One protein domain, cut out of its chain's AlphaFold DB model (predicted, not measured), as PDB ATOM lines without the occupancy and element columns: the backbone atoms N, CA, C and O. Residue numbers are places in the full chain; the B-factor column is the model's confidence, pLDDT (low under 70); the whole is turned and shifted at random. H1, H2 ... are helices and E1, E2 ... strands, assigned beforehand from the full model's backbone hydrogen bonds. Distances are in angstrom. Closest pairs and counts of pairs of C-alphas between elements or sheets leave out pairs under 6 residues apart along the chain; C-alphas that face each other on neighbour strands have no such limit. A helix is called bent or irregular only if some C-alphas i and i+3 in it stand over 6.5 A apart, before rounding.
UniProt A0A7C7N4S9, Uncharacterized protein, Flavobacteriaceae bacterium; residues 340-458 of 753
ATOM      1  N   SER A 340       0.553  11.279 -77.777       86.19
ATOM      2  CA  SER A 340       1.102  11.685 -79.076       86.19
ATOM      3  C   SER A 340       2.554  12.140 -78.931       86.19
ATOM      4  O   SER A 340       3.404  11.884 -79.783       86.19
ATOM      5  N   GLY A 341       2.843  12.803 -77.811       88.62
ATOM      6  CA  GLY A 341       4.119  13.439 -77.535       88.62
ATOM      7  C   GLY A 341       4.088  14.277 -76.265       88.62
ATOM      8  O   GLY A 341       3.115  14.277 -75.505       88.62
ATOM      9  N   VAL A 342       5.163  15.026 -76.064       90.44
ATOM     10  CA  VAL A 342       5.361  15.963 -74.961       90.44
ATOM     11  C   VAL A 342       5.473  17.372 -75.521       90.44
ATOM     12  O   VAL A 342       6.127  17.594 -76.541       90.44
ATOM     13  N   MET A 343       4.857  18.334 -74.843       90.88
ATOM     14  CA  MET A 343       4.989  19.747 -75.170       90.88
ATOM     15  C   MET A 343       5.593  20.528 -74.011       90.88
ATOM     16  O   MET A 343       5.276  20.287 -72.843       90.88
ATOM     17  N   THR A 344       6.477  21.460 -74.350       91.50
ATOM     18  CA  THR A 344       7.179  22.328 -73.405       91.50
ATOM     19  C   THR A 344       7.022  23.788 -73.805       91.50
ATOM     20  O   THR A 344       6.941  24.132 -74.985       91.50
ATOM     21  N   LEU A 345       6.965  24.647 -72.787       93.38
ATOM     22  CA  LEU A 345       6.850  26.095 -72.922       93.38
ATOM     23  C   LEU A 345       8.163  26.753 -72.494       93.38
ATOM     24  O   LEU A 345       8.667  26.481 -71.396       93.38
ATOM     25  N   ALA A 346       8.700  27.618 -73.351       91.94
ATOM     26  CA  ALA A 346       9.888  28.402 -73.051       91.94
ATOM     27  C   ALA A 346       9.593  29.451 -71.956       91.94
ATOM     28  O   ALA A 346       8.512  30.038 -71.949       91.94
ATOM     29  N   PRO A 347      10.538  29.723 -71.036       92.31
ATOM     30  CA  PRO A 347      10.357  30.727 -69.982       92.31
ATOM     31  C   PRO A 347      10.380  32.168 -70.500       92.31
ATOM     32  O   PRO A 347       9.827  33.063 -69.866       92.31
ATOM     33  N   SER A 348      11.014  32.406 -71.646       92.31
ATOM     34  CA  SER A 348      11.039  33.710 -72.301       92.31
ATOM     35  C   SER A 348      11.414  33.572 -73.770       92.31
ATOM     36  O   SER A 348      12.164  32.655 -74.103       92.31
ATOM     37  N   PHE A 349      10.998  34.522 -74.602       90.62
ATOM     38  CA  PHE A 349      11.405  34.620 -76.007       90.62
ATOM     39  C   PHE A 349      11.472  36.086 -76.460       90.62
ATOM     40  O   PHE A 349      10.916  36.968 -75.804       90.62
ATOM     41  N   GLY A 350      12.162  36.337 -77.573       88.06
ATOM     42  CA  GLY A 350      12.326  37.674 -78.144       88.06
ATOM     43  C   GLY A 350      11.209  38.053 -79.120       88.06
ATOM     44  O   GLY A 350      10.645  37.202 -79.812       88.06
ATOM     45  N   LEU A 351      10.906  39.347 -79.190       87.19
ATOM     46  CA  LEU A 351      10.073  39.955 -80.220       87.19
ATOM     47  C   LEU A 351      10.932  40.813 -81.157       87.19
ATOM     48  O   LEU A 351      11.857  41.508 -80.730       87.19
ATOM     49  N   TYR A 352      10.597  40.771 -82.447       85.75
ATOM     50  CA  TYR A 352      11.435  41.298 -83.525       85.75
ATOM     51  C   TYR A 352      10.653  42.243 -84.440       85.75
ATOM     52  O   TYR A 352       9.524  41.937 -84.832       85.75
ATOM     53  N   LYS A 353      11.259  43.348 -84.884       80.31
ATOM     54  CA  LYS A 353      10.698  44.135 -85.998       80.31
ATOM     55  C   LYS A 353      10.678  43.311 -87.284       80.31
ATOM     56  O   LYS A 353      11.477  42.390 -87.462       80.31
ATOM     57  N   GLN A 354       9.722  43.607 -88.169       70.06
ATOM     58  CA  GLN A 354       9.605  42.892 -89.439       70.06
ATOM     59  C   GLN A 354      10.910  43.068 -90.237       70.06
ATOM     60  O   GLN A 354      11.272  44.204 -90.547       70.06
ATOM     61  N   PRO A 355      11.640  41.978 -90.547       68.12
ATOM     62  CA  PRO A 355      12.832  42.083 -91.373       68.12
ATOM     63  C   PRO A 355      12.433  42.523 -92.783       68.12
ATOM     64  O   PRO A 355      11.330  42.219 -93.238       68.12
ATOM     65  N   ASN A 356      13.338  43.200 -93.490       67.38
ATOM     66  CA  ASN A 356      13.107  43.593 -94.879       67.38
ATOM     67  C   ASN A 356      12.750  42.356 -95.731       67.38
ATOM     68  O   ASN A 356      13.416  41.317 -95.644       67.38
ATOM     69  N   ASP A 357      11.693  42.459 -96.540       64.56
ATOM     70  CA  ASP A 357      11.162  41.334 -97.313       64.56
ATOM     71  C   ASP A 357      12.183  40.784 -98.322       64.56
ATOM     72  O   ASP A 357      12.139  39.588 -98.618       64.56
ATOM     73  N   SER A 358      13.149  41.610 -98.748       67.12
ATOM     74  CA  SER A 358      14.243  41.260 -99.666       67.12
ATOM     75  C   SER A 358      15.309  40.310 -99.099       67.12
ATOM     76  O   SER A 358      16.115  39.792 -99.867       67.12
ATOM     77  N   LEU A 359      15.327  40.059 -97.785       71.44
ATOM     78  CA  LEU A 359      16.302  39.167 -97.146       71.44
ATOM     79  C   LEU A 359      15.957  37.682 -97.369       71.44
ATOM     80  O   LEU A 359      14.791  37.275 -97.281       71.44
ATOM     81  N   THR A 360      16.978  36.846 -97.578       73.12
ATOM     82  CA  THR A 360      16.833  35.381 -97.637       73.12
ATOM     83  C   THR A 360      16.426  34.796 -96.276       73.12
ATOM     84  O   THR A 360      16.536  35.440 -95.232       73.12
ATOM     85  N   ASN A 361      15.959  33.543 -96.240       68.00
ATOM     86  CA  ASN A 361      15.538  32.898 -94.987       68.00
ATOM     87  C   ASN A 361      16.677  32.757 -93.959       68.00
ATOM     88  O   ASN A 361      16.429  32.879 -92.756       68.00
ATOM     89  N   GLU A 362      17.911  32.523 -94.412       71.31
ATOM     90  CA  GLU A 362      19.091  32.457 -93.542       71.31
ATOM     91  C   GLU A 362      19.475  33.831 -92.993       71.31
ATOM     92  O   GLU A 362      19.742  33.964 -91.799       71.31
ATOM     93  N   GLU A 363      19.409  34.878 -93.814       73.06
ATOM     94  CA  GLU A 363      19.649  36.254 -93.369       73.06
ATOM     95  C   GLU A 363      18.567  36.724 -92.399       73.06
ATOM     96  O   GLU A 363      18.883  37.316 -91.369       73.06
ATOM     97  N   LYS A 364      17.300  36.373 -92.646       69.88
ATOM     98  CA  LYS A 364      16.200  36.590 -91.696       69.88
ATOM     99  C   LYS A 364      16.439  35.841 -90.381       69.88
ATOM    100  O   LYS A 364      16.095  36.359 -89.324       69.88
ATOM    101  N   ARG A 365      17.018  34.631 -90.398       68.50
ATOM    102  CA  ARG A 365      17.424  33.901 -89.171       68.50
ATOM    103  C   ARG A 365      18.577  34.592 -88.443       68.50
ATOM    104  O   ARG A 365      18.549  34.672 -87.219       68.50
ATOM    105  N   LYS A 366      19.572  35.094 -89.173       70.31
ATOM    106  CA  LYS A 366      20.708  35.821 -88.591       70.31
ATOM    107  C   LYS A 366      20.258  37.150 -87.978       70.31
ATOM    108  O   LYS A 366      20.599  37.410 -86.832       70.31
ATOM    109  N   TYR A 367      19.419  37.909 -88.686       70.88
ATOM    110  CA  TYR A 367      18.835  39.176 -88.235       70.88
ATOM    111  C   TYR A 367      18.084  39.029 -86.905       70.88
ATOM    112  O   TYR A 367      18.335  39.797 -85.977       70.88
ATOM    113  N   ARG A 368      17.251  37.982 -86.771       67.56
ATOM    114  CA  ARG A 368      16.542  37.637 -85.522       67.56
ATOM    115  C   ARG A 368      17.467  37.517 -84.311       67.56
ATOM    116  O   ARG A 368      17.104  37.929 -83.222       67.56
ATOM    117  N   ARG A 369      18.668  36.961 -84.487       61.66
ATOM    118  CA  ARG A 369      19.628  36.762 -83.386       61.66
ATOM    119  C   ARG A 369      20.362  38.041 -82.977       61.66
ATOM    120  O   ARG A 369      21.033  38.040 -81.954       61.66
ATOM    121  N   THR A 370      20.271  39.101 -83.778       61.88
ATOM    122  CA  THR A 370      21.015  40.356 -83.583       61.88
ATOM    123  C   THR A 370      20.142  41.562 -83.245       61.88
ATOM    124  O   THR A 370      20.675  42.539 -82.736       61.88
ATOM    125  N   VAL A 371      18.834  41.523 -83.526       65.31
ATOM    126  CA  VAL A 371      17.919  42.674 -83.379       65.31
ATOM    127  C   VAL A 371      16.682  42.269 -82.569       65.31
ATOM    128  O   VAL A 371      15.554  42.291 -83.057       65.31
ATOM    129  N   GLU A 372      16.909  41.812 -81.339       71.75
ATOM    130  CA  GLU A 372      15.843  41.622 -80.350       71.75
ATOM    131  C   GLU A 372      15.443  42.991 -79.781       71.75
ATOM    132  O   GLU A 372      16.271  43.691 -79.199       71.75
ATOM    133  N   GLU A 373      14.187  43.392 -79.978       77.12
ATOM    134  CA  GLU A 373      13.685  44.712 -79.555       77.12
ATOM    135  C   GLU A 373      13.146  44.673 -78.120       77.12
ATOM    136  O   GLU A 373      13.375  45.574 -77.297       77.12
ATOM    137  N   GLU A 374      12.434  43.592 -77.799       83.00
ATOM    138  CA  GLU A 374      11.833  43.382 -76.493       83.00
ATOM    139  C   GLU A 374      11.747  41.895 -76.160       83.00
ATOM    140  O   GLU A 374      11.416  41.067 -77.011       83.00
ATOM    141  N   ARG A 375      12.019  41.567 -74.897       88.88
ATOM    142  CA  ARG A 375      11.934  40.209 -74.374       88.88
ATOM    143  C   ARG A 375      10.610  40.003 -73.655       88.88
ATOM    144  O   ARG A 375      10.222  40.805 -72.802       88.88
ATOM    145  N   PHE A 376       9.928  38.912 -73.976       91.44
ATOM    146  CA  PHE A 376       8.681  38.507 -73.337       91.44
ATOM    147  C   PHE A 376       8.950  37.401 -72.322       91.44
ATOM    148  O   PHE A 376       9.478  36.345 -72.671       91.44
ATOM    149  N   ILE A 377       8.585  37.643 -71.065       93.06
ATOM    150  CA  ILE A 377       8.656  36.680 -69.967       93.06
ATOM    151  C   ILE A 377       7.326  35.935 -69.912       93.06
ATOM    152  O   ILE A 377       6.266  36.542 -69.765       93.06
ATOM    153  N   VAL A 378       7.378  34.614 -70.047       93.88
ATOM    154  CA  VAL A 378       6.190  33.765 -70.135       93.88
ATOM    155  C   VAL A 378       5.767  33.317 -68.742       93.88
ATOM    156  O   VAL A 378       6.575  32.790 -67.983       93.88
ATOM    157  N   HIS A 379       4.485  33.469 -68.418       92.75
ATOM    158  CA  HIS A 379       3.891  32.955 -67.181       92.75
ATOM    159  C   HIS A 379       3.174  31.624 -67.409       92.75
ATOM    160  O   HIS A 379       3.350  30.678 -66.642       92.75
ATOM    161  N   SER A 380       2.370  31.533 -68.469       93.88
ATOM    162  CA  SER A 380       1.641  30.318 -68.833       93.88
ATOM    163  C   SER A 380       1.207  30.352 -70.295       93.88
ATOM    164  O   SER A 380       1.193  31.403 -70.937       93.88
ATOM    165  N   ALA A 381       0.833  29.195 -70.836       93.88
ATOM    166  CA  ALA A 381       0.170  29.116 -72.130       93.88
ATOM    167  C   ALA A 381      -1.010  28.150 -72.063       93.88
ATOM    168  O   ALA A 381      -0.896  27.077 -71.479       93.88
ATOM    169  N   THR A 382      -2.133  28.514 -72.671       93.06
ATOM    170  CA  THR A 382      -3.288  27.623 -72.845       93.06
ATOM    171  C   THR A 382      -3.424  27.281 -74.316       93.06
ATOM    172  O   THR A 382      -3.486  28.183 -75.156       93.06
ATOM    173  N   LEU A 383      -3.439  25.985 -74.627       91.50
ATOM    174  CA  LEU A 383      -3.522  25.468 -75.987       91.50
ATOM    175  C   LEU A 383      -4.765  24.603 -76.135       91.50
ATOM    176  O   LEU A 383      -4.981  23.685 -75.349       91.50
ATOM    177  N   ARG A 384      -5.546  24.880 -77.173       89.44
ATOM    178  CA  ARG A 384      -6.740  24.134 -77.552       89.44
ATOM    179  C   ARG A 384      -6.482  23.399 -78.855       89.44
ATOM    180  O   ARG A 384      -6.227  24.032 -79.885       89.44
ATOM    181  N   PHE A 385      -6.578  22.077 -78.810       89.31
ATOM    182  CA  PHE A 385      -6.408  21.220 -79.971       89.31
ATOM    183  C   PHE A 385      -7.739  20.936 -80.659       89.31
ATOM    184  O   PHE A 385      -8.740  20.639 -80.010       89.31
ATOM    185  N   PHE A 386      -7.724  20.977 -81.987       87.25
ATOM    186  CA  PHE A 386      -8.826  20.528 -82.825       87.25
ATOM    187  C   PHE A 386      -8.273  19.924 -84.114       87.25
ATOM    188  O   PHE A 386      -7.454  20.546 -84.793       87.25
ATOM    189  N   ASN A 387      -8.705  18.707 -84.458       86.19
ATOM    190  CA  ASN A 387      -8.343  18.040 -85.713       86.19
ATOM    191  C   ASN A 387      -6.825  18.068 -86.006       86.19
ATOM    192  O   ASN A 387      -6.403  18.448 -87.097       86.19
ATOM    193  N   ASN A 388      -6.001  17.656 -85.033       87.50
ATOM    194  CA  ASN A 388      -4.528  17.585 -85.116       87.50
ATOM    195  C   ASN A 388      -3.801  18.942 -85.277       87.50
ATOM    196  O   ASN A 388      -2.608  18.982 -85.596       87.50
ATOM    197  N   LYS A 389      -4.497  20.062 -85.042       89.06
ATOM    198  CA  LYS A 389      -3.939  21.422 -84.997       89.06
ATOM    199  C   LYS A 389      -4.153  22.041 -83.617       89.06
ATOM    200  O   LYS A 389      -5.129  21.738 -82.938       89.06
ATOM    201  N   VAL A 390      -3.264  22.948 -83.228       90.19
ATOM    202  CA  VAL A 390      -3.530  23.951 -82.195       90.19
ATOM    203  C   VAL A 390      -4.404  25.018 -82.831       90.19
ATOM    204  O   VAL A 390      -3.920  25.892 -83.556       90.19
ATOM    205  N   ASP A 391      -5.700  24.888 -82.587       88.38
ATOM    206  CA  ASP A 391      -6.710  25.830 -83.043       88.38
ATOM    207  C   ASP A 391      -6.526  27.155 -82.311       88.38
ATOM    208  O   ASP A 391      -6.271  28.173 -82.939       88.38
ATOM    209  N   ASN A 392      -6.477  27.150 -80.978       88.69
ATOM    210  CA  ASN A 392      -6.232  28.364 -80.200       88.69
ATOM    211  C   ASN A 392      -5.024  28.212 -79.279       88.69
ATOM    212  O   ASN A 392      -4.908  27.234 -78.548       88.69
ATOM    213  N   ALA A 393      -4.139  29.203 -79.307       90.25
ATOM    214  CA  ALA A 393      -2.989  29.337 -78.433       90.25
ATOM    215  C   ALA A 393      -3.035  30.713 -77.776       90.25
ATOM    216  O   ALA A 393      -3.004  31.727 -78.476       90.25
ATOM    217  N   ALA A 394      -3.108  30.737 -76.448       92.62
ATOM    218  CA  ALA A 394      -3.089  31.945 -75.634       92.62
ATOM    219  C   ALA A 394      -1.869  31.904 -74.713       92.62
ATOM    220  O   ALA A 394      -1.826  31.099 -73.787       92.62
ATOM    221  N   VAL A 395      -0.876  32.752 -74.977       93.62
ATOM    222  CA  VAL A 395       0.358  32.841 -74.183       93.62
ATOM    223  C   VAL A 395       0.269  34.073 -73.298       93.62
ATOM    224  O   VAL A 395       0.140  35.184 -73.808       93.62
ATOM    225  N   VAL A 396       0.316  33.868 -71.986       94.69
ATOM    226  CA  VAL A 396       0.210  34.916 -70.970       94.69
ATOM    227  C   VAL A 396       1.596  35.214 -70.421       94.69
ATOM    228  O   VAL A 396       2.347  34.299 -70.075       94.69
ATOM    229  N   GLY A 397       1.929  36.493 -70.311       93.62
ATOM    230  CA  GLY A 397       3.217  36.932 -69.794       93.62
ATOM    231  C   GLY A 397       3.321  38.445 -69.701       93.62
ATOM    232  O   GLY A 397       2.313  39.149 -69.770       93.62
ATOM    233  N   THR A 398       4.540  38.934 -69.533       93.62
ATOM    234  CA  THR A 398       4.864  40.358 -69.378       93.62
ATOM    235  C   THR A 398       6.103  40.685 -70.195       93.62
ATOM    236  O   THR A 398       6.959  39.823 -70.405       93.62
ATOM    237  N   PHE A 399       6.259  41.932 -70.621       89.81
ATOM    238  CA  PHE A 399       7.533  42.354 -71.191       89.81
ATOM    239  C   PHE A 399       8.559  42.613 -70.091       89.81
ATOM    240  O   PHE A 399       8.225  43.152 -69.040       89.81
ATOM    241  N   GLU A 400       9.824  42.281 -70.339       87.50
ATOM    242  CA  GLU A 400      10.913  42.505 -69.379       87.50
ATOM    243  C   GLU A 400      11.041  43.988 -68.992       87.50
ATOM    244  O   GLU A 400      11.212  44.321 -67.823       87.50
ATOM    245  N   LYS A 401      10.862  44.892 -69.965       85.56
ATOM    246  CA  LYS A 401      10.878  46.349 -69.752       85.56
ATOM    247  C   LYS A 401       9.615  46.872 -69.045       85.56
ATOM    248  O   LYS A 401       9.617  48.008 -68.576       85.56
ATOM    249  N   ARG A 402       8.538  46.075 -68.981       85.75
ATOM    250  CA  ARG A 402       7.212  46.432 -68.432       85.75
ATOM    251  C   ARG A 402       6.609  45.252 -67.648       85.75
ATOM    252  O   ARG A 402       5.640  44.635 -68.097       85.75
ATOM    253  N   PRO A 403       7.164  44.918 -66.471       82.94
ATOM    254  CA  PRO A 403       6.808  43.698 -65.740       82.94
ATOM    255  C   PRO A 403       5.420  43.741 -65.082       82.94
ATOM    256  O   PRO A 403       4.916  42.711 -64.647       82.94
ATOM    257  N   THR A 404       4.787  44.913 -64.981       81.62
ATOM    258  CA  THR A 404       3.449  45.072 -64.385       81.62
ATOM    259  C   THR A 404       2.315  44.796 -65.368       81.62
ATOM    260  O   THR A 404       1.194  44.503 -64.952       81.62
ATOM    261  N   ASP A 405       2.594  44.864 -66.670       84.06
ATOM    262  CA  ASP A 405       1.566  44.831 -67.702       84.06
ATOM    263  C   ASP A 405       1.392  43.405 -68.218       84.06
ATOM    264  O   ASP A 405       2.204  42.889 -68.986       84.06
ATOM    265  N   THR A 406       0.307  42.753 -67.795       88.38
ATOM    266  CA  THR A 406      -0.024  41.410 -68.282       88.38
ATOM    267  C   THR A 406      -0.520  41.480 -69.722       88.38
ATOM    268  O   THR A 406      -1.500  42.159 -70.044       88.38
ATOM    269  N   ILE A 407       0.143  40.733 -70.595       89.88
ATOM    270  CA  ILE A 407      -0.115  40.689 -72.028       89.88
ATOM    271  C   ILE A 407      -0.451  39.260 -72.424       89.88
ATOM    272  O   ILE A 407       0.140  38.297 -71.936       89.88
ATOM    273  N   ILE A 408      -1.420  39.137 -73.331       90.00
ATOM    274  CA  ILE A 408      -1.833  37.855 -73.885       90.00
ATOM    275  C   ILE A 408      -1.609  37.871 -75.393       90.00
ATOM    276  O   ILE A 408      -2.202  38.681 -76.115       90.00
ATOM    277  N   LEU A 409      -0.750  36.970 -75.862       90.75
ATOM    278  CA  LEU A 409      -0.501  36.741 -77.280       90.75
ATOM    279  C   LEU A 409      -1.403  35.612 -77.776       90.75
ATOM    280  O   LEU A 409      -1.455  34.543 -77.169       90.75
ATOM    281  N   TYR A 410      -2.091  35.848 -78.894       89.19
ATOM    282  CA  TYR A 410      -3.032  34.901 -79.492       89.19
ATOM    283  C   TYR A 410      -2.665  34.591 -80.938       89.19
ATOM    284  O   TYR A 410      -2.355  35.510 -81.701       89.19
ATOM    285  N   ASN A 411      -2.808  33.333 -81.360       87.06
ATOM    286  CA  ASN A 411      -2.684  32.938 -82.768       87.06
ATOM    287  C   ASN A 411      -3.905  33.379 -83.603       87.06
ATOM    288  O   ASN A 411      -4.746  32.580 -84.000       87.06
ATOM    289  N   ARG A 412      -4.032  34.679 -83.879       77.56
ATOM    290  CA  ARG A 412      -5.231  35.261 -84.519       77.56
ATOM    291  C   ARG A 412      -5.420  34.904 -85.993       77.56
ATOM    292  O   ARG A 412      -6.535  34.996 -86.491       77.56
ATOM    293  N   GLN A 413      -4.344  34.568 -86.701       81.12
ATOM    294  CA  GLN A 413      -4.370  34.503 -88.163       81.12
ATOM    295  C   GLN A 413      -4.635  33.092 -88.709       81.12
ATOM    296  O   GLN A 413      -5.372  32.963 -89.681       81.12
ATOM    297  N   TRP A 414      -4.069  32.053 -88.089       86.50
ATOM    298  CA  TRP A 414      -4.262  30.652 -88.482       86.50
ATOM    299  C   TRP A 414      -3.963  29.691 -87.323       86.50
ATOM    300  O   TRP A 414      -3.368  30.065 -86.303       86.50
ATOM    301  N   SER A 415      -4.392  28.448 -87.492       89.19
ATOM    302  CA  SER A 415      -4.182  27.318 -86.595       89.19
ATOM    303  C   SER A 415      -2.879  26.594 -86.928       89.19
ATOM    304  O   SER A 415      -2.464  26.513 -88.084       89.19
ATOM    305  N   LEU A 416      -2.206  26.049 -85.916       88.31
ATOM    306  CA  LEU A 416      -0.854  25.505 -86.073       88.31
ATOM    307  C   LEU A 416      -0.874  23.976 -86.018       88.31
ATOM    308  O   LEU A 416      -1.168  23.421 -84.960       88.31
ATOM    309  N   PRO A 417      -0.544  23.253 -87.102       87.56
ATOM    310  CA  PRO A 417      -0.333  21.813 -86.997       87.56
ATOM    311  C   PRO A 417       0.889  21.538 -86.121       87.56
ATOM    312  O   PRO A 417       1.848  22.299 -86.147       87.56
ATOM    313  N   LEU A 418       0.905  20.430 -85.380       84.62
ATOM    314  CA  LEU A 418       2.010  20.131 -84.452       84.62
ATOM    315  C   LEU A 418       3.400  20.123 -85.114       84.62
ATOM    316  O   LEU A 418       4.380  20.566 -84.520       84.62
ATOM    317  N   ARG A 419       3.477  19.685 -86.377       77.12
ATOM    318  CA  ARG A 419       4.696  19.727 -87.210       77.12
ATOM    319  C   ARG A 419       5.261  21.144 -87.376       77.12
ATOM    320  O   ARG A 419       6.452  21.303 -87.615       77.12
ATOM    321  N   ALA A 420       4.414  22.168 -87.272       76.38
ATOM    322  CA  ALA A 420       4.798  23.565 -87.433       76.38
ATOM    323  C   ALA A 420       5.640  24.099 -86.266       76.38
ATOM    324  O   ALA A 420       6.383  25.052 -86.474       76.38
ATOM    325  N   PHE A 421       5.588  23.479 -85.079       77.50
ATOM    326  CA  PHE A 421       6.430  23.885 -83.945       77.50
ATOM    327  C   PHE A 421       7.919  23.585 -84.160       77.50
ATOM    328  O   PHE A 421       8.761  24.206 -83.527       77.50
ATOM    329  N   ALA A 422       8.256  22.694 -85.097       69.81
ATOM    330  CA  ALA A 422       9.635  22.445 -85.517       69.81
ATOM    331  C   ALA A 422      10.092  23.348 -86.685       69.81
ATOM    332  O   ALA A 422      11.191  23.170 -87.206       69.81
ATOM    333  N   ASN A 423       9.247  24.276 -87.154       71.62
ATOM    334  CA  ASN A 423       9.520  25.104 -88.327       71.62
ATOM    335  C   ASN A 423       9.668  26.589 -87.962       71.62
ATOM    336  O   ASN A 423       8.678  27.305 -87.809       71.62
ATOM    337  N   ASP A 424      10.908  27.079 -87.970       68.50
ATOM    338  CA  ASP A 424      11.263  28.468 -87.632       68.50
ATOM    339  C   ASP A 424      10.686  29.540 -88.577       68.50
ATOM    340  O   ASP A 424      10.968  30.727 -88.414       68.50
ATOM    341  N   SER A 425       9.964  29.172 -89.637       70.19
ATOM    342  CA  SER A 425       9.348  30.148 -90.549       70.19
ATOM    343  C   SER A 425       7.970  30.631 -90.094       70.19
ATOM    344  O   SER A 425       7.476  31.617 -90.635       70.19
ATOM    345  N   GLN A 426       7.342  29.963 -89.122       79.06
ATOM    346  CA  GLN A 426       5.993  30.310 -88.677       79.06
ATOM    347  C   GLN A 426       6.037  31.407 -87.610       79.06
ATOM    348  O   GLN A 426       6.526  31.187 -86.500       79.06
ATOM    349  N   SER A 427       5.491  32.575 -87.941       83.31
ATOM    350  CA  SER A 427       5.439  33.738 -87.056       83.31
ATOM    351  C   SER A 427       4.030  34.284 -86.893       83.31
ATOM    352  O   SER A 427       3.110  33.924 -87.624       83.31
ATOM    353  N   ASN A 428       3.857  35.172 -85.924       85.69
ATOM    354  CA  ASN A 428       2.658  35.977 -85.786       85.69
ATOM    355  C   ASN A 428       3.020  37.383 -85.310       85.69
ATOM    356  O   ASN A 428       4.120  37.623 -84.808       85.69
ATOM    357  N   LYS A 429       2.082  38.306 -85.501       86.25
ATOM    358  CA  LYS A 429       2.239  39.719 -85.185       86.25
ATOM    359  C   LYS A 429       1.589  40.059 -83.852       86.25
ATOM    360  O   LYS A 429       0.458  39.663 -83.567       86.25
ATOM    361  N   TYR A 430       2.291  40.865 -83.076       86.75
ATOM    362  CA  TYR A 430       1.796  41.575 -81.915       86.75
ATOM    363  C   TYR A 430       1.863  43.072 -82.209       86.75
ATOM    364  O   TYR A 430       2.917  43.585 -82.573       86.75
ATOM    365  N   ARG A 431       0.736  43.773 -82.065       86.25
ATOM    366  CA  ARG A 431       0.723  45.236 -82.081       86.25
ATOM    367  C   ARG A 431       0.759  45.724 -80.642       86.25
ATOM    368  O   ARG A 431      -0.171  45.446 -79.879       86.25
ATOM    369  N   ASP A 432       1.821  46.436 -80.304       79.62
ATOM    370  CA  ASP A 432       2.000  47.055 -79.000       79.62
ATOM    371  C   ASP A 432       0.945  48.157 -78.795       79.62
ATOM    372  O   ASP A 432       0.684  48.985 -79.672       79.62
ATOM    373  N   LYS A 433       0.275  48.123 -77.640       79.12
ATOM    374  CA  LYS A 433      -0.843  49.023 -77.323       79.12
ATOM    375  C   LYS A 433      -0.403  50.448 -76.972       79.12
ATOM    376  O   LYS A 433      -1.234  51.349 -77.019       79.12
ATOM    377  N   TRP A 434       0.854  50.637 -76.589       74.56
ATOM    378  CA  TRP A 434       1.405  51.883 -76.067       74.56
ATOM    379  C   TRP A 434       2.103  52.702 -77.152       74.56
ATOM    380  O   TRP A 434       1.917  53.915 -77.197       74.56
ATOM    381  N   ASN A 435       2.874  52.061 -78.035       78.06
ATOM    382  CA  ASN A 435       3.596  52.749 -79.116       78.06
ATOM    383  C   ASN A 435       3.034  52.456 -80.522       78.06
ATOM    384  O   ASN A 435       3.436  53.098 -81.489       78.06
ATOM    385  N   GLY A 436       2.099  51.507 -80.650       78.69
ATOM    386  CA  GLY A 436       1.507  51.114 -81.928       78.69
ATOM    387  C   GLY A 436       2.438  50.320 -82.850       78.69
ATOM    388  O   GLY A 436       2.028  49.999 -83.967       78.69
ATOM    389  N   GLU A 437       3.660  49.994 -82.415       83.12
ATOM    390  CA  GLU A 437       4.622  49.237 -83.213       83.12
ATOM    391  C   GLU A 437       4.148  47.790 -83.422       83.12
ATOM    392  O   GLU A 437       3.575  47.150 -82.535       83.12
ATOM    393  N   GLU A 438       4.395  47.259 -84.622       84.31
ATOM    394  CA  GLU A 438       4.162  45.852 -84.937       84.31
ATOM    395  C   GLU A 438       5.444  45.046 -84.751       84.31
ATOM    396  O   GLU A 438       6.426  45.207 -85.481       84.31
ATOM    397  N   LEU A 439       5.397  44.132 -83.791       86.19
ATOM    398  CA  LEU A 439       6.458  43.195 -83.476       86.19
ATOM    399  C   LEU A 439       6.050  41.783 -83.908       86.19
ATOM    400  O   LEU A 439       4.880  41.410 -83.848       86.19
ATOM    401  N   ASN A 440       7.010  40.976 -84.338       86.06
ATOM    402  CA  ASN A 440       6.813  39.583 -84.716       86.06
ATOM    403  C   ASN A 440       7.411  38.662 -83.660       86.06
ATOM    404  O   ASN A 440       8.488  38.928 -83.134       86.06
ATOM    405  N   TYR A 441       6.748  37.538 -83.427       87.12
ATOM    406  CA  TYR A 441       7.280  36.426 -82.648       87.12
ATOM    407  C   TYR A 441       7.129  35.126 -83.436       87.12
ATOM    408  O   TYR A 441       6.227  35.002 -84.271       87.12
ATOM    409  N   TYR A 442       8.006  34.157 -83.182       85.62
ATOM    410  CA  TYR A 442       8.013  32.866 -83.870       85.62
ATOM    411  C   TYR A 442       7.541  31.763 -82.934       85.62
ATOM    412  O   TYR A 442       7.935  31.709 -81.773       85.62
ATOM    413  N   TYR A 443       6.692  30.864 -83.429       85.88
ATOM    414  CA  TYR A 443       6.104  29.823 -82.580       85.88
ATOM    415  C   TYR A 443       7.130  28.798 -82.085       85.88
ATOM    416  O   TYR A 443       6.952  28.265 -80.991       85.88
ATOM    417  N   SER A 444       8.203  28.574 -82.849       84.69
ATOM    418  CA  SER A 444       9.336  27.714 -82.476       84.69
ATOM    419  C   SER A 444      10.072  28.195 -81.225       84.69
ATOM    420  O   SER A 444      10.620  27.381 -80.490       84.69
ATOM    421  N   ASP A 445      10.067  29.507 -80.965       85.06
ATOM    422  CA  ASP A 445      10.766  30.105 -79.822       85.06
ATOM    423  C   ASP A 445       9.923  30.022 -78.537       85.06
ATOM    424  O   ASP A 445      10.440  30.164 -77.432       85.06
ATOM    425  N   ILE A 446       8.614  29.783 -78.680       88.69
ATOM    426  CA  ILE A 446       7.652  29.740 -77.574       88.69
ATOM    427  C   ILE A 446       7.389  28.299 -77.138       88.69
ATOM    428  O   ILE A 446       7.427  27.991 -75.946       88.69
ATOM    429  N   LEU A 447       7.071  27.428 -78.096       89.75
ATOM    430  CA  LEU A 447       6.569  26.079 -77.853       89.75
ATOM    431  C   LEU A 447       7.412  25.059 -78.600       89.75
ATOM    432  O   LEU A 447       7.650  25.188 -79.799       89.75
ATOM    433  N   THR A 448       7.783  23.987 -77.909       88.38
ATOM    434  CA  THR A 448       8.429  22.828 -78.523       88.38
ATOM    435  C   THR A 448       7.538  21.604 -78.360       88.38
ATOM    436  O   THR A 448       7.029  21.338 -77.272       88.38
ATOM    437  N   TYR A 449       7.341  20.860 -79.450       89.00
ATOM    438  CA  TYR A 449       6.635  19.581 -79.456       89.00
ATOM    439  C   TYR A 449       7.611  18.449 -79.786       89.00
ATOM    440  O   TYR A 449       8.277  18.483 -80.821       89.00
ATOM    441  N   SER A 450       7.669  17.442 -78.920       89.00
ATOM    442  CA  SER A 450       8.493  16.244 -79.081       89.00
ATOM    443  C   SER A 450       7.582  15.015 -79.162       89.00
ATOM    444  O   SER A 450       7.002  14.641 -78.143       89.00
ATOM    445  N   PRO A 451       7.401  14.399 -80.344       86.81
ATOM    446  CA  PRO A 451       6.513  13.246 -80.493       86.81
ATOM    447  C   PRO A 451       7.091  11.998 -79.799       86.81
ATOM    448  O   PRO A 451       8.311  11.836 -79.763       86.81
ATOM    449  N   GLU A 452       6.235  11.123 -79.250       82.50
ATOM    450  CA  GLU A 452       6.681   9.864 -78.606       82.50
ATOM    451  C   GLU A 452       7.245   8.872 -79.634       82.50
ATOM    452  O   GLU A 452       8.278   8.246 -79.400       82.50
ATOM    453  N   GLU A 453       6.608   8.781 -80.801       78.69
ATOM    454  CA  GLU A 453       7.085   8.018 -81.956       78.69
ATOM    455  C   GLU A 453       7.422   8.970 -83.105       78.69
ATOM    456  O   GLU A 453       6.773  10.004 -83.291       78.69
ATOM    457  N   GLN A 454       8.423   8.625 -83.921       70.06
ATOM    458  CA  GLN A 454       8.758   9.439 -85.088       70.06
ATOM    459  C   GLN A 454       7.515   9.618 -85.972       70.06
ATOM    460  O   GLN A 454       6.902   8.656 -86.420       70.06
ATOM    461  N   TYR A 455       7.169  10.878 -86.238       67.50
ATOM    462  CA  TYR A 455       6.037  11.291 -87.071       67.50
ATOM    463  C   TYR A 455       4.623  11.117 -86.482       67.50
ATOM    464  O   TYR A 455       3.646  11.266 -87.226       67.50
ATOM    465  N   HIS A 456       4.484  10.892 -85.171       74.69
ATOM    466  CA  HIS A 456       3.173  10.858 -84.518       74.69
ATOM    467  C   HIS A 456       2.646  12.276 -84.208       74.69
ATOM    468  O   HIS A 456       3.214  13.025 -83.412       74.69
ATOM    469  N   TYR A 457       1.547  12.656 -84.872       81.00
ATOM    470  CA  TYR A 457       0.907  13.976 -84.729       81.00
ATOM    471  C   TYR A 457      -0.619  13.904 -84.560       81.00
ATOM    472  O   TYR A 457      -1.314  14.897 -84.773       81.00
ATOM    473  N   ALA A 458      -1.154  12.727 -84.227       86.75
ATOM    474  CA  ALA A 458      -2.574  12.554 -83.949       86.75
ATOM    475  C   ALA A 458      -2.850  12.985 -82.507       86.75
ATOM    476  O   ALA A 458      -2.323  12.369 -81.583       86.75
TER     477      ALA A 458
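Overview. This is residues 340 to 458 of the 753 residues of an uncharacterized protein of Flavobacteriaceae bacterium (UniProt A0A7C7N4S9). One antiparallel sheet, E5 - E4 - E3 - E2 - E7 - E6, is folded back on itself and curled like part of a barrel, E5 and E4 facing E2, E7 and E6, with long, bent E3 as the hinge. E1 and E8 form a separate antiparallel ribbon with H2 by E8; short H3 lies near the middle of the whole and H1 over E2 and E7. The printed part has 119 residues with three named helices and eight named strands, in the order E1 E2 H1 E3 E4 E5 H2 E6 E7 H3 E8; the class is mixed, helices and strands. It is compact, with a radius of gyration of the C-alphas of 14.7 A and spans of 42 by 36 by 23 A.

Arrangement. Begin with the folded sheet, bent into two leaves that face each other: E5, residues 402 to 410, and E4, 389 to 399, face E2, 348 to 353, E7, 438 to 442, and E6, 427 to 431, with E3, 374 to 386, as the hinge. E3, E4 and E5 make a meander, each strand the antiparallel neighbour of the one before; look for N 382 and O 394, 2.8 A apart, and N 397 and O 407, 3.0 A. E3 bends by 75 degrees at residue 379. The pairing of E2 is staggered: find N 351 and O 374 of E3 at 2.8 A, then N 352 and O 440 of E7 at 2.9 A. In the hairpin of E6 and E7, N 430 and O 439 are 2.8 A apart. H1, residues 361 to 370, is on the sheet over E2 and E7 at a height of 11.3 A; its closest C-alphas to E2 are Arg 368 and Tyr 352, 6.6 A. H3, residues 443 to 446, is on the same face, over none of the strands. H2, residues 418 to 422, only grazes the sheet and touches H3, the C-alphas of Phe 421 and Ser 444 being closest at 5.0 A. E1, residues 340 to 345, and E8, 447 to 451, are antiparallel, with N 342 and O 450 at 2.8 A. Of the O i to N i+4 pairs, H1 has 4 of 6 within hydrogen-bond range and H2 0 of 1, beside 2 of 2 O i to N i+3 pairs; H3 is too short for an i+4 pair.

Along the chain. Find C-alpha 340 at (1.102, 11.685, -79.076), where E1 begins; it runs 16.7 A and E2 17.2 A. H1 covers 14.7 A. From C-alpha 374 at (11.833, 43.382, -76.493), E3 runs 31.5 A; E4 spans 27.6 A and E5 19.0 A. H2 is 8.0 A long, E6 13.4 A, E7 13.6 A and H3 5.2 A. E8 runs 13.1 A to C-alpha 451 at (6.513, 13.246, -80.493).

Size, cuts and confidence. The C-alphas farthest apart, Asn 435 and Glu 453, are 45.0 A apart. The printed part has no cut and no long link. Mean pLDDT of the printed part is 83.0; look for values under 70 at 14 residues, among them 355 to 358 and 368 to 371.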